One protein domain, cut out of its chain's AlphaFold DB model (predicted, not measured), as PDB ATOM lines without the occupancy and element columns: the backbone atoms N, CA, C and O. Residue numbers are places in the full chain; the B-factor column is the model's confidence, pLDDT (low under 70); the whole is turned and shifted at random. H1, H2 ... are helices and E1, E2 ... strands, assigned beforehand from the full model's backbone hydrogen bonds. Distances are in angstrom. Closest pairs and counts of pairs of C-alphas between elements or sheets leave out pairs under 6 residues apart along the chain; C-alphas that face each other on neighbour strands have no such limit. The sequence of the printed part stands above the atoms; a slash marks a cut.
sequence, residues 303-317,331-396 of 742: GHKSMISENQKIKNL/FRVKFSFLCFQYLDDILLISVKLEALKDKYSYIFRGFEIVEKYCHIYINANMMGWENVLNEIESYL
ATOM      1  N   GLY A 303     151.643 140.972 115.659       83.38
ATOM      2  CA  GLY A 303     150.307 141.378 116.139       83.38
ATOM      3  C   GLY A 303     150.207 142.816 116.679       83.38
ATOM      4  O   GLY A 303     149.321 143.125 117.477       83.38
ATOM      5  N   HIS A 304     151.141 143.693 116.299       85.00
ATOM      6  CA  HIS A 304     151.302 145.045 116.840       85.00
ATOM      7  C   HIS A 304     150.079 145.969 116.639       85.00
ATOM      8  O   HIS A 304     149.619 146.601 117.593       85.00
ATOM      9  N   LYS A 305     149.529 146.046 115.421       85.56
ATOM     10  CA  LYS A 305     148.353 146.856 115.055       85.56
ATOM     11  C   LYS A 305     147.088 146.317 115.717       85.56
ATOM     12  O   LYS A 305     146.298 147.105 116.237       85.56
ATOM     13  N   SER A 306     146.910 144.994 115.729       86.75
ATOM     14  CA  SER A 306     145.781 144.326 116.388       86.75
ATOM     15  C   SER A 306     145.721 144.675 117.880       86.75
ATOM     16  O   SER A 306     144.711 145.181 118.369       86.75
ATOM     17  N   MET A 307     146.851 144.537 118.574       88.69
ATOM     18  CA  MET A 307     147.023 144.867 119.991       88.69
ATOM     19  C   MET A 307     146.858 146.377 120.285       88.69
ATOM     20  O   MET A 307     146.268 146.753 121.298       88.69
ATOM     21  N   ILE A 308     147.293 147.273 119.386       87.88
ATOM     22  CA  ILE A 308     146.983 148.716 119.491       87.88
ATOM     23  C   ILE A 308     145.469 148.962 119.378       87.88
ATOM     24  O   ILE A 308     144.915 149.736 120.164       87.88
ATOM     25  N   SER A 309     144.785 148.293 118.444       90.19
ATOM     26  CA  SER A 309     143.324 148.372 118.302       90.19
ATOM     27  C   SER A 309     142.600 147.826 119.537       90.19
ATOM     28  O   SER A 309     141.610 148.407 119.979       90.19
ATOM     29  N   GLU A 310     143.103 146.749 120.140       91.31
ATOM     30  CA  GLU A 310     142.582 146.187 121.389       91.31
ATOM     31  C   GLU A 310     142.709 147.169 122.561       91.31
ATOM     32  O   GLU A 310     141.699 147.509 123.179       91.31
ATOM     33  N   ASN A 311     143.895 147.742 122.791       92.00
ATOM     34  CA  ASN A 311     144.077 148.788 123.803       92.00
ATOM     35  C   ASN A 311     143.134 149.984 123.576       92.00
ATOM     36  O   ASN A 311     142.581 150.523 124.534       92.00
ATOM     37  N   GLN A 312     142.908 150.401 122.324       91.25
ATOM     38  CA  GLN A 312     141.953 151.470 122.001       91.25
ATOM     39  C   GLN A 312     140.499 151.080 122.315       91.25
ATOM     40  O   GLN A 312     139.759 151.903 122.860       91.25
ATOM     41  N   LYS A 313     140.086 149.832 122.043       90.25
ATOM     42  CA  LYS A 313     138.769 149.307 122.455       90.25
ATOM     43  C   LYS A 313     138.626 149.343 123.978       90.25
ATOM     44  O   LYS A 313     137.613 149.837 124.463       90.25
ATOM     45  N   ILE A 314     139.651 148.920 124.722       88.81
ATOM     46  CA  ILE A 314     139.673 148.960 126.193       88.81
ATOM     47  C   ILE A 314     139.538 150.406 126.705       88.81
ATOM     48  O   ILE A 314     138.647 150.675 127.511       88.81
ATOM     49  N   LYS A 315     140.327 151.366 126.185       88.94
ATOM     50  CA  LYS A 315     140.190 152.795 126.550       88.94
ATOM     51  C   LYS A 315     138.762 153.307 126.306       88.94
ATOM     52  O   LYS A 315     138.193 153.988 127.156       88.94
ATOM     53  N   ASN A 316     138.155 152.941 125.178       87.38
ATOM     54  CA  ASN A 316     136.791 153.345 124.841       87.38
ATOM     55  C   ASN A 316     135.716 152.656 125.706       87.38
ATOM     56  O   ASN A 316     134.697 153.280 125.994       87.38
ATOM     57  N   LEU A 317     135.913 151.414 126.159       84.94
ATOM     58  CA  LEU A 317     134.983 150.739 127.077       84.94
ATOM     59  C   LEU A 317     134.980 151.385 128.470       84.94
ATOM     60  O   LEU A 317     133.902 151.573 129.039       84.94
ATOM     61  N   PHE A 331     139.862 146.275 140.167       61.56
ATOM     62  CA  PHE A 331     140.019 147.563 139.467       61.56
ATOM     63  C   PHE A 331     141.263 147.626 138.553       61.56
ATOM     64  O   PHE A 331     141.653 148.704 138.105       61.56
ATOM     65  N   ARG A 332     141.925 146.490 138.282       74.25
ATOM     66  CA  ARG A 332     143.158 146.400 137.479       74.25
ATOM     67  C   ARG A 332     142.854 146.140 136.001       74.25
ATOM     68  O   ARG A 332     142.745 144.991 135.585       74.25
ATOM     69  N   VAL A 333     142.810 147.186 135.180       87.50
ATOM     70  CA  VAL A 333     142.754 147.018 133.720       87.50
ATOM     71  C   VAL A 333     144.148 146.691 133.181       87.50
ATOM     72  O   VAL A 333     145.095 147.440 133.425       87.50
ATOM     73  N   LYS A 334     144.262 145.589 132.430       92.44
ATOM     74  CA  LYS A 334     145.476 145.173 131.713       92.44
ATOM     75  C   LYS A 334     145.495 145.782 130.305       92.44
ATOM     76  O   LYS A 334     144.579 145.548 129.523       92.44
ATOM     77  N   PHE A 335     146.552 146.520 129.982       93.94
ATOM     78  CA  PHE A 335     146.884 146.973 128.625       93.94
ATOM     79  C   PHE A 335     148.132 146.232 128.138       93.94
ATOM     80  O   PHE A 335     149.069 146.045 128.912       93.94
ATOM     81  N   SER A 336     148.167 145.820 126.871       94.25
ATOM     82  CA  SER A 336     149.247 144.986 126.318       94.25
ATOM     83  C   SER A 336     150.038 145.743 125.261       94.25
ATOM     84  O   SER A 336     149.451 146.354 124.375       94.25
ATOM     85  N   PHE A 337     151.366 145.701 125.319       94.38
ATOM     86  CA  PHE A 337     152.241 146.392 124.373       94.38
ATOM     87  C   PHE A 337     153.357 145.466 123.892       94.38
ATOM     88  O   PHE A 337     153.841 144.630 124.649       94.38
ATOM     89  N   LEU A 338     153.789 145.607 122.635       92.25
ATOM     90  CA  LEU A 338     154.840 144.765 122.070       92.25
ATOM     91  C   LEU A 338     156.187 145.211 122.645       92.25
ATOM     92  O   LEU A 338     156.627 146.328 122.401       92.25
ATOM     93  N   CYS A 339     156.828 144.338 123.409       93.69
ATOM     94  CA  CYS A 339     158.103 144.571 124.067       93.69
ATOM     95  C   CYS A 339     158.796 143.222 124.268       93.69
ATOM     96  O   CYS A 339     158.507 142.497 125.217       93.69
ATOM     97  N   PHE A 340     159.701 142.869 123.357       92.25
ATOM     98  CA  PHE A 340     160.544 141.687 123.515       92.25
ATOM     99  C   PHE A 340     161.461 141.847 124.723       92.25
ATOM    100  O   PHE A 340     162.103 142.885 124.859       92.25
ATOM    101  N   GLN A 341     161.573 140.809 125.554       90.88
ATOM    102  CA  GLN A 341     162.342 140.853 126.804       90.88
ATOM    103  C   GLN A 341     163.782 141.379 126.623       90.88
ATOM    104  O   GLN A 341     164.248 142.180 127.425       90.88
ATOM    105  N   TYR A 342     164.461 141.021 125.523       91.50
ATOM    106  CA  TYR A 342     165.829 141.482 125.227       91.50
ATOM    107  C   TYR A 342     165.952 142.995 124.938       91.50
ATOM    108  O   TYR A 342     167.064 143.515 124.883       91.50
ATOM    109  N   LEU A 343     164.841 143.703 124.693       93.50
ATOM    110  CA  LEU A 343     164.846 145.157 124.505       93.50
ATOM    111  C   LEU A 343     164.961 145.907 125.832       93.50
ATOM    112  O   LEU A 343     165.351 147.073 125.810       93.50
ATOM    113  N   ASP A 344     164.639 145.275 126.964       90.88
ATOM    114  CA  ASP A 344     164.640 145.943 128.264       90.88
ATOM    115  C   ASP A 344     166.054 146.393 128.665       90.88
ATOM    116  O   ASP A 344     166.267 147.568 128.952       90.88
ATOM    117  N   ASP A 345     167.055 145.518 128.523       85.69
ATOM    118  CA  ASP A 345     168.472 145.842 128.765       85.69
ATOM    119  C   ASP A 345     168.992 147.003 127.889       85.69
ATOM    120  O   ASP A 345     169.919 147.727 128.262       85.69
ATOM    121  N   ILE A 346     168.410 147.186 126.697       90.06
ATOM    122  CA  ILE A 346     168.880 148.140 125.680       90.06
ATOM    123  C   ILE A 346     168.177 149.498 125.829       90.06
ATOM    124  O   ILE A 346     168.820 150.555 125.751       90.06
ATOM    125  N   LEU A 347     166.858 149.467 126.039       92.75
ATOM    126  CA  LEU A 347     165.968 150.631 126.090       92.75
ATOM    127  C   LEU A 347     165.650 151.094 127.528       92.75
ATOM    128  O   LEU A 347     165.166 152.211 127.703       92.75
ATOM    129  N   LEU A 348     165.998 150.290 128.540       92.69
ATOM    130  CA  LEU A 348     165.817 150.529 129.980       92.69
ATOM    131  C   LEU A 348     164.343 150.717 130.379       92.69
ATOM    132  O   LEU A 348     163.995 151.645 131.114       92.69
ATOM    133  N   ILE A 349     163.471 149.841 129.876       93.88
ATOM    134  CA  ILE A 349     162.013 149.969 129.975       93.88
ATOM    135  C   ILE A 349     161.560 149.755 131.420       93.88
ATOM    136  O   ILE A 349     160.956 150.660 131.993       93.88
ATOM    137  N   SER A 350     161.921 148.639 132.056       95.12
ATOM    138  CA  SER A 350     161.581 148.338 133.454       95.12
ATOM    139  C   SER A 350     162.081 149.419 134.414       95.12
ATOM    140  O   SER A 350     161.367 149.806 135.333       95.12
ATOM    141  N   VAL A 351     163.266 149.988 134.158       94.94
ATOM    142  CA  VAL A 351     163.835 151.091 134.958       94.94
ATOM    143  C   VAL A 351     162.969 152.355 134.874       94.94
ATOM    144  O   VAL A 351     162.837 153.085 135.856       94.94
ATOM    145  N   LYS A 352     162.355 152.632 133.715       94.94
ATOM    146  CA  LYS A 352     161.412 153.749 133.552       94.94
ATOM    147  C   LYS A 352     160.023 153.422 134.093       94.94
ATOM    148  O   LYS A 352     159.401 154.299 134.687       94.94
ATOM    149  N   LEU A 353     159.552 152.189 133.934       96.44
ATOM    150  CA  LEU A 353     158.243 151.767 134.427       96.44
ATOM    151  C   LEU A 353     158.194 151.695 135.960       96.44
ATOM    152  O   LEU A 353     157.237 152.201 136.533       96.44
ATOM    153  N   GLU A 354     159.224 151.184 136.643       97.19
ATOM    154  CA  GLU A 354     159.303 151.237 138.114       97.19
ATOM    155  C   GLU A 354     159.310 152.691 138.624       97.19
ATOM    156  O   GLU A 354     158.496 153.049 139.470       97.19
ATOM    157  N   ALA A 355     160.104 153.583 138.020       96.12
ATOM    158  CA  ALA A 355     160.109 155.002 138.395       96.12
ATOM    159  C   ALA A 355     158.747 155.706 138.180       96.12
ATOM    160  O   ALA A 355     158.375 156.596 138.946       96.12
ATOM    161  N   LEU A 356     157.979 155.313 137.154       96.50
ATOM    162  CA  LEU A 356     156.607 155.797 136.941       96.50
ATOM    163  C   LEU A 356     155.598 155.177 137.917       96.50
ATOM    164  O   LEU A 356     154.634 155.836 138.300       96.50
ATOM    165  N   LYS A 357     155.802 153.922 138.312       95.62
ATOM    166  CA  LYS A 357     154.974 153.174 139.267       95.62
ATOM    167  C   LYS A 357     155.131 153.729 140.682       95.62
ATOM    168  O   LYS A 357     154.121 153.933 141.345       95.62
ATOM    169  N   ASP A 358     156.344 154.091 141.097       95.31
ATOM    170  CA  ASP A 358     156.583 154.817 142.352       95.31
ATOM    171  C   ASP A 358     155.903 156.197 142.336       95.31
ATOM    172  O   ASP A 358     155.158 156.549 143.252       95.31
ATOM    173  N   LYS A 359     156.084 156.954 141.241       95.94
ATOM    174  CA  LYS A 359     155.475 158.280 141.015       95.94
ATOM    175  C   LYS A 359     153.936 158.253 141.008       95.94
ATOM    176  O   LYS A 359     153.312 159.238 141.398       95.94
ATOM    177  N   TYR A 360     153.321 157.154 140.563       95.19
ATOM    178  CA  TYR A 360     151.877 157.052 140.318       95.19
ATOM    179  C   TYR A 360     151.213 155.816 140.953       95.19
ATOM    180  O   TYR A 360     150.226 155.315 140.416       95.19
ATOM    181  N   SER A 361     151.695 155.332 142.098       90.12
ATOM    182  CA  SER A 361     151.309 154.044 142.719       90.12
ATOM    183  C   SER A 361     149.803 153.824 142.973       90.12
ATOM    184  O   SER A 361     149.311 152.689 142.986       90.12
ATOM    185  N   TYR A 362     149.027 154.901 143.129       88.25
ATOM    186  CA  TYR A 362     147.560 154.865 143.234       88.25
ATOM    187  C   TYR A 362     146.856 154.501 141.911       88.25
ATOM    188  O   TYR A 362     145.730 153.992 141.923       88.25
ATOM    189  N   ILE A 363     147.525 154.750 140.780       91.19
ATOM    190  CA  ILE A 363     147.018 154.598 139.411       91.19
ATOM    191  C   ILE A 363     147.736 153.463 138.673       91.19
ATOM    192  O   ILE A 363     147.087 152.533 138.201       91.19
ATOM    193  N   PHE A 364     149.066 153.499 138.596       94.56
ATOM    194  CA  PHE A 364     149.880 152.454 137.981       94.56
ATOM    195  C   PHE A 364     150.159 151.362 139.019       94.56
ATOM    196  O   PHE A 364     150.898 151.569 139.978       94.56
ATOM    197  N   ARG A 365     149.516 150.199 138.863       91.88
ATOM    198  CA  ARG A 365     149.533 149.113 139.861       91.88
ATOM    199  C   ARG A 365     150.688 148.126 139.692       91.88
ATOM    200  O   ARG A 365     150.936 147.333 140.595       91.88
ATOM    201  N   GLY A 366     151.378 148.168 138.558       94.06
ATOM    202  CA  GLY A 366     152.503 147.297 138.228       94.06
ATOM    203  C   GLY A 366     152.535 146.945 136.746       94.06
ATOM    204  O   GLY A 366     151.612 147.273 135.997       94.06
ATOM    205  N   PHE A 367     153.592 146.259 136.334       95.81
ATOM    206  CA  PHE A 367     153.752 145.726 134.988       95.81
ATOM    207  C   PHE A 367     154.435 144.356 135.035       95.81
ATOM    208  O   PHE A 367     155.048 143.991 136.036       95.81
ATOM    209  N   GLU A 368     154.337 143.618 133.938       95.50
ATOM    210  CA  GLU A 368     155.076 142.380 133.683       95.50
ATOM    211  C   GLU A 368     155.652 142.442 132.258       95.50
ATOM    212  O   GLU A 368     155.012 142.986 131.355       95.50
ATOM    213  N   ILE A 369     156.861 141.914 132.042       93.44
ATOM    214  CA  ILE A 369     157.428 141.712 130.700       93.44
ATOM    215  C   ILE A 369     157.563 140.207 130.490       93.44
ATOM    216  O   ILE A 369     158.345 139.545 131.172       93.44
ATOM    217  N   VAL A 370     156.773 139.669 129.563       90.06
ATOM    218  CA  VAL A 370     156.637 138.235 129.302       90.06
ATOM    219  C   VAL A 370     156.802 138.004 127.803       90.06
ATOM    220  O   VAL A 370     156.025 138.508 126.992       90.06
ATOM    221  N   GLU A 371     157.831 137.242 127.430       87.94
ATOM    222  CA  GLU A 371     158.172 136.902 126.043       87.94
ATOM    223  C   GLU A 371     158.357 138.110 125.099       87.94
ATOM    224  O   GLU A 371     159.453 138.673 124.996       87.94
ATOM    225  N   LYS A 372     157.285 138.469 124.376       90.25
ATOM    226  CA  LYS A 372     157.208 139.569 123.406       90.25
ATOM    227  C   LYS A 372     156.291 140.711 123.846       90.25
ATOM    228  O   LYS A 372     156.102 141.650 123.074       90.25
ATOM    229  N   TYR A 373     155.726 140.648 125.051       92.38
ATOM    230  CA  TYR A 373     154.764 141.621 125.557       92.38
ATOM    231  C   TYR A 373     155.237 142.281 126.855       92.38
ATOM    232  O   TYR A 373     155.737 141.619 127.761       92.38
ATOM    233  N   CYS A 374     154.995 143.583 126.978       95.75
ATOM    234  CA  CYS A 374     154.904 144.270 128.259       95.75
ATOM    235  C   CYS A 374     153.422 144.507 128.555       95.75
ATOM    236  O   CYS A 374     152.713 145.118 127.748       95.75
ATOM    237  N   HIS A 375     152.947 144.018 129.694       96.00
ATOM    238  CA  HIS A 375     151.582 144.233 130.147       96.00
ATOM    239  C   HIS A 375     151.569 145.231 131.308       96.00
ATOM    240  O   HIS A 375     152.310 145.082 132.276       96.00
ATOM    241  N   ILE A 376     150.726 146.254 131.196       96.38
ATOM    242  CA  ILE A 376     150.616 147.395 132.112       96.38
ATOM    243  C   ILE A 376     149.284 147.297 132.863       96.38
ATOM    244  O   ILE A 376     148.235 147.204 132.226       96.38
ATOM    245  N   TYR A 377     149.309 147.368 134.197       94.38
ATOM    246  CA  TYR A 377     148.105 147.328 135.034       94.38
ATOM    247  C   TYR A 377     147.738 148.720 135.562       94.38
ATOM    248  O   TYR A 377     148.475 149.311 136.356       94.38
ATOM    249  N   ILE A 378     146.572 149.230 135.159       92.62
ATOM    250  CA  ILE A 378     146.071 150.568 135.509       92.62
ATOM    251  C   ILE A 378     144.789 150.477 136.342       92.62
ATOM    252  O   ILE A 378     143.869 149.733 136.010       92.62
ATOM    253  N   ASN A 379     144.709 151.290 137.393       90.12
ATOM    254  CA  ASN A 379     143.493 151.564 138.151       90.12
ATOM    255  C   ASN A 379     142.637 152.610 137.419       90.12
ATOM    256  O   ASN A 379     142.798 153.816 137.620       90.12
ATOM    257  N   ALA A 380     141.750 152.135 136.546       84.38
ATOM    258  CA  ALA A 380     140.951 152.973 135.649       84.38
ATOM    259  C   ALA A 380     139.895 153.851 136.357       84.38
ATOM    260  O   ALA A 380     139.381 154.790 135.754       84.38
ATOM    261  N   ASN A 381     139.602 153.593 137.636       82.06
ATOM    262  CA  ASN A 381     138.652 154.391 138.420       82.06
ATOM    263  C   ASN A 381     139.250 155.720 138.924       82.06
ATOM    264  O   ASN A 381     138.519 156.580 139.411       82.06
ATOM    265  N   MET A 382     140.571 155.904 138.832       84.12
ATOM    266  CA  MET A 382     141.240 157.124 139.287       84.12
ATOM    267  C   MET A 382     141.219 158.206 138.207       84.12
ATOM    268  O   MET A 382     141.621 157.968 137.066       84.12
ATOM    269  N   MET A 383     140.837 159.433 138.570       83.44
ATOM    270  CA  MET A 383     140.951 160.576 137.658       83.44
ATOM    271  C   MET A 383     142.398 160.750 137.170       83.44
ATOM    272  O   MET A 383     143.346 160.651 137.947       83.44
ATOM    273  N   GLY A 384     142.565 161.012 135.871       86.81
ATOM    274  CA  GLY A 384     143.879 161.181 135.245       86.81
ATOM    275  C   GLY A 384     144.581 159.889 134.807       86.81
ATOM    276  O   GLY A 384     145.702 159.977 134.305       86.81
ATOM    277  N   TRP A 385     143.951 158.708 134.920       90.25
ATOM    278  CA  TRP A 385     144.557 157.436 134.489       90.25
ATOM    279  C   TRP A 385     145.029 157.427 133.030       90.25
ATOM    280  O   TRP A 385     146.071 156.843 132.732       90.25
ATOM    281  N   GLU A 386     144.326 158.124 132.133       91.56
ATOM    282  CA  GLU A 386     144.739 158.256 130.733       91.56
ATOM    283  C   GLU A 386     146.072 158.993 130.584       91.56
ATOM    284  O   GLU A 386     146.891 158.600 129.760       91.56
ATOM    285  N   ASN A 387     146.328 160.021 131.400       94.56
ATOM    286  CA  ASN A 387     147.577 160.780 131.347       94.56
ATOM    287  C   ASN A 387     148.752 159.922 131.826       94.56
ATOM    288  O   ASN A 387     149.795 159.904 131.177       94.56
ATOM    289  N   VAL A 388     148.556 159.148 132.900       95.19
ATOM    290  CA  VAL A 388     149.552 158.184 133.398       95.19
ATOM    291  C   VAL A 388     149.829 157.098 132.356       95.19
ATOM    292  O   VAL A 388     150.989 156.810 132.073       95.19
ATOM    293  N   LEU A 389     148.794 156.538 131.723       94.88
ATOM    294  CA  LEU A 389     148.965 155.539 130.665       94.88
ATOM    295  C   LEU A 389     149.637 156.120 129.411       94.88
ATOM    296  O   LEU A 389     150.460 155.446 128.804       94.88
ATOM    297  N   ASN A 390     149.346 157.368 129.039       95.19
ATOM    298  CA  ASN A 390     150.012 158.036 127.920       95.19
ATOM    299  C   ASN A 390     151.488 158.367 128.245       95.19
ATOM    300  O   ASN A 390     152.340 158.267 127.361       95.19
ATOM    301  N   GLU A 391     151.821 158.699 129.502       96.88
ATOM    302  CA  GLU A 391     153.211 158.859 129.960       96.88
ATOM    303  C   GLU A 391     153.958 157.514 129.953       96.88
ATOM    304  O   GLU A 391     155.080 157.449 129.451       96.88
ATOM    305  N   ILE A 392     153.322 156.426 130.405       96.50
ATOM    306  CA  ILE A 392     153.842 155.049 130.308       96.50
ATOM    307  C   ILE A 392     154.087 154.656 128.847       96.50
ATOM    308  O   ILE A 392     155.196 154.256 128.499       96.50
ATOM    309  N   GLU A 393     153.089 154.835 127.974       95.50
ATOM    310  CA  GLU A 393     153.194 154.555 126.538       95.50
ATOM    311  C   GLU A 393     154.380 155.268 125.887       95.50
ATOM    312  O   GLU A 393     154.957 154.726 124.949       95.50
ATOM    313  N   SER A 394     154.769 156.449 126.379       95.56
ATOM    314  CA  SER A 394     155.897 157.222 125.850       95.56
ATOM    315  C   SER A 394     157.255 156.501 125.979       95.56
ATOM    316  O   SER A 394     158.157 156.744 125.174       95.56
ATOM    317  N   TYR A 395     157.396 155.567 126.927       94.88
ATOM    318  CA  TYR A 395     158.609 154.759 127.119       94.88
ATOM    319  C   TYR A 395     158.557 153.389 126.435       94.88
ATOM    320  O   TYR A 395     159.592 152.739 126.295       94.88
ATOM    321  N   LEU A 396     157.379 152.945 125.994       95.06
ATOM    322  CA  LEU A 396     157.213 151.649 125.338       95.06
ATOM    323  C   LEU A 396     157.695 151.720 123.875       95.06
ATOM    324  O   LEU A 396     157.598 152.779 123.244       95.06
TER     325      LEU A 396
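What this domain is: This is residues 303 to 317 and 331 to 396 of the 742 residues of the protein "BBOX domain containing protein" of Oxytricha trifallax (UniProt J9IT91). What shape do these coordinates make? A twisted sheet of three strands has two helices, H3 and H4, side by side over one face and running along the strands, while H1 runs beside the edge strand E1 on the opposite face. The short H2 sits at one end of the sheet, in the path of the chain from E1 to H3. What is it made of, and how large is it? The printed part has 81 residues with four named helices and three named strands, in the order H1, E1, H2, H3, E2, E3, H4; the sheet's order is E1, E3, E2, antiparallel throughout, and the class is mixed, helices and strands. The whole is compact, with a radius of gyration of the C-alphas of 12.0 A, and spans 33 by 29 by 18 A.

How they stand to each other: Where do the first printed residues stand? Residues 303 to 317 are H1, which is on the sheet at a height over the sheet of 5.8 A, beside the edge strand E1, residues 332 to 338; the closest C-alphas of the two, those of Asn 311 and Phe 335, are 5.9 A apart. H1 lies over none of the strands, but only just, with 2 of its C-alphas falling on E1. How is the sheet joined? E1 is the antiparallel neighbour of the inner strand E3, residues 373 to 379, at 154 degrees between directions, with N 335 and O 376 2.9 A apart, within hydrogen-bond range. E3 and the other edge strand E2, residues 364 to 370, form a hairpin at 165 degrees, with N 375 and O 368 at 2.8 A. The sheet is only just strongly twisted, with C-alphas up to 4.2 A off its best plane. What lies between E1 and E2 along the chain? H2, residues 341 to 347, only grazes the sheet with its residues 341 to 344, and H3, residues 349 to 359, lies over E2 at a height over the sheet of 9.1 A, along the strands at 8 degrees on the local plane. E1, H2, H3 and E2 make a split strand-helix-strand unit, two strands running the same way with E3 between them in the sheet, and its crossover is right-handed. How does the last helix stand, and are the helices' backbones complete? H4, residues 385 to 393, lies over E3 at a height over the sheet of 8.6 A, on the same face as H3 and the opposite face to H1. H3 and H4 are close but not clearly touching, the closest C-alphas being those of Leu 353 and Ile 392, 6.9 A apart, at a shallow tilt of 25 degrees, opposite ways. Every O i to N i+4 pair is within hydrogen-bond range in H1 and H4, against 6 of 7 in H3 and 1 of 3 in H2, where 2 of 4 O i to N i+3 pairs are within range.

Where its parts are: Where do the helices run? H1 goes 21.0 A from C-alpha 303 at (150.307, 141.378, 116.139) to C-alpha 317, H2 10.5 A, H3 15.3 A and H4 12.1 A, ending with C-alpha 393 at (153.194, 154.555, 126.538). How long are the strands? E1 measures 19.4 A from C-alpha 332 at (143.158, 146.400, 137.479), E2 18.0 A and E3 19.6 A.

The domain as a whole: Is the printed part unbroken? Residues 318 to 330 are not printed, and C-alphas 317 and 331 are 13.7 A apart across this cut; the links printed whole are tight. Where is confidence low? The mean pLDDT of the printed part is 91.3, and residue 331 alone is under 70.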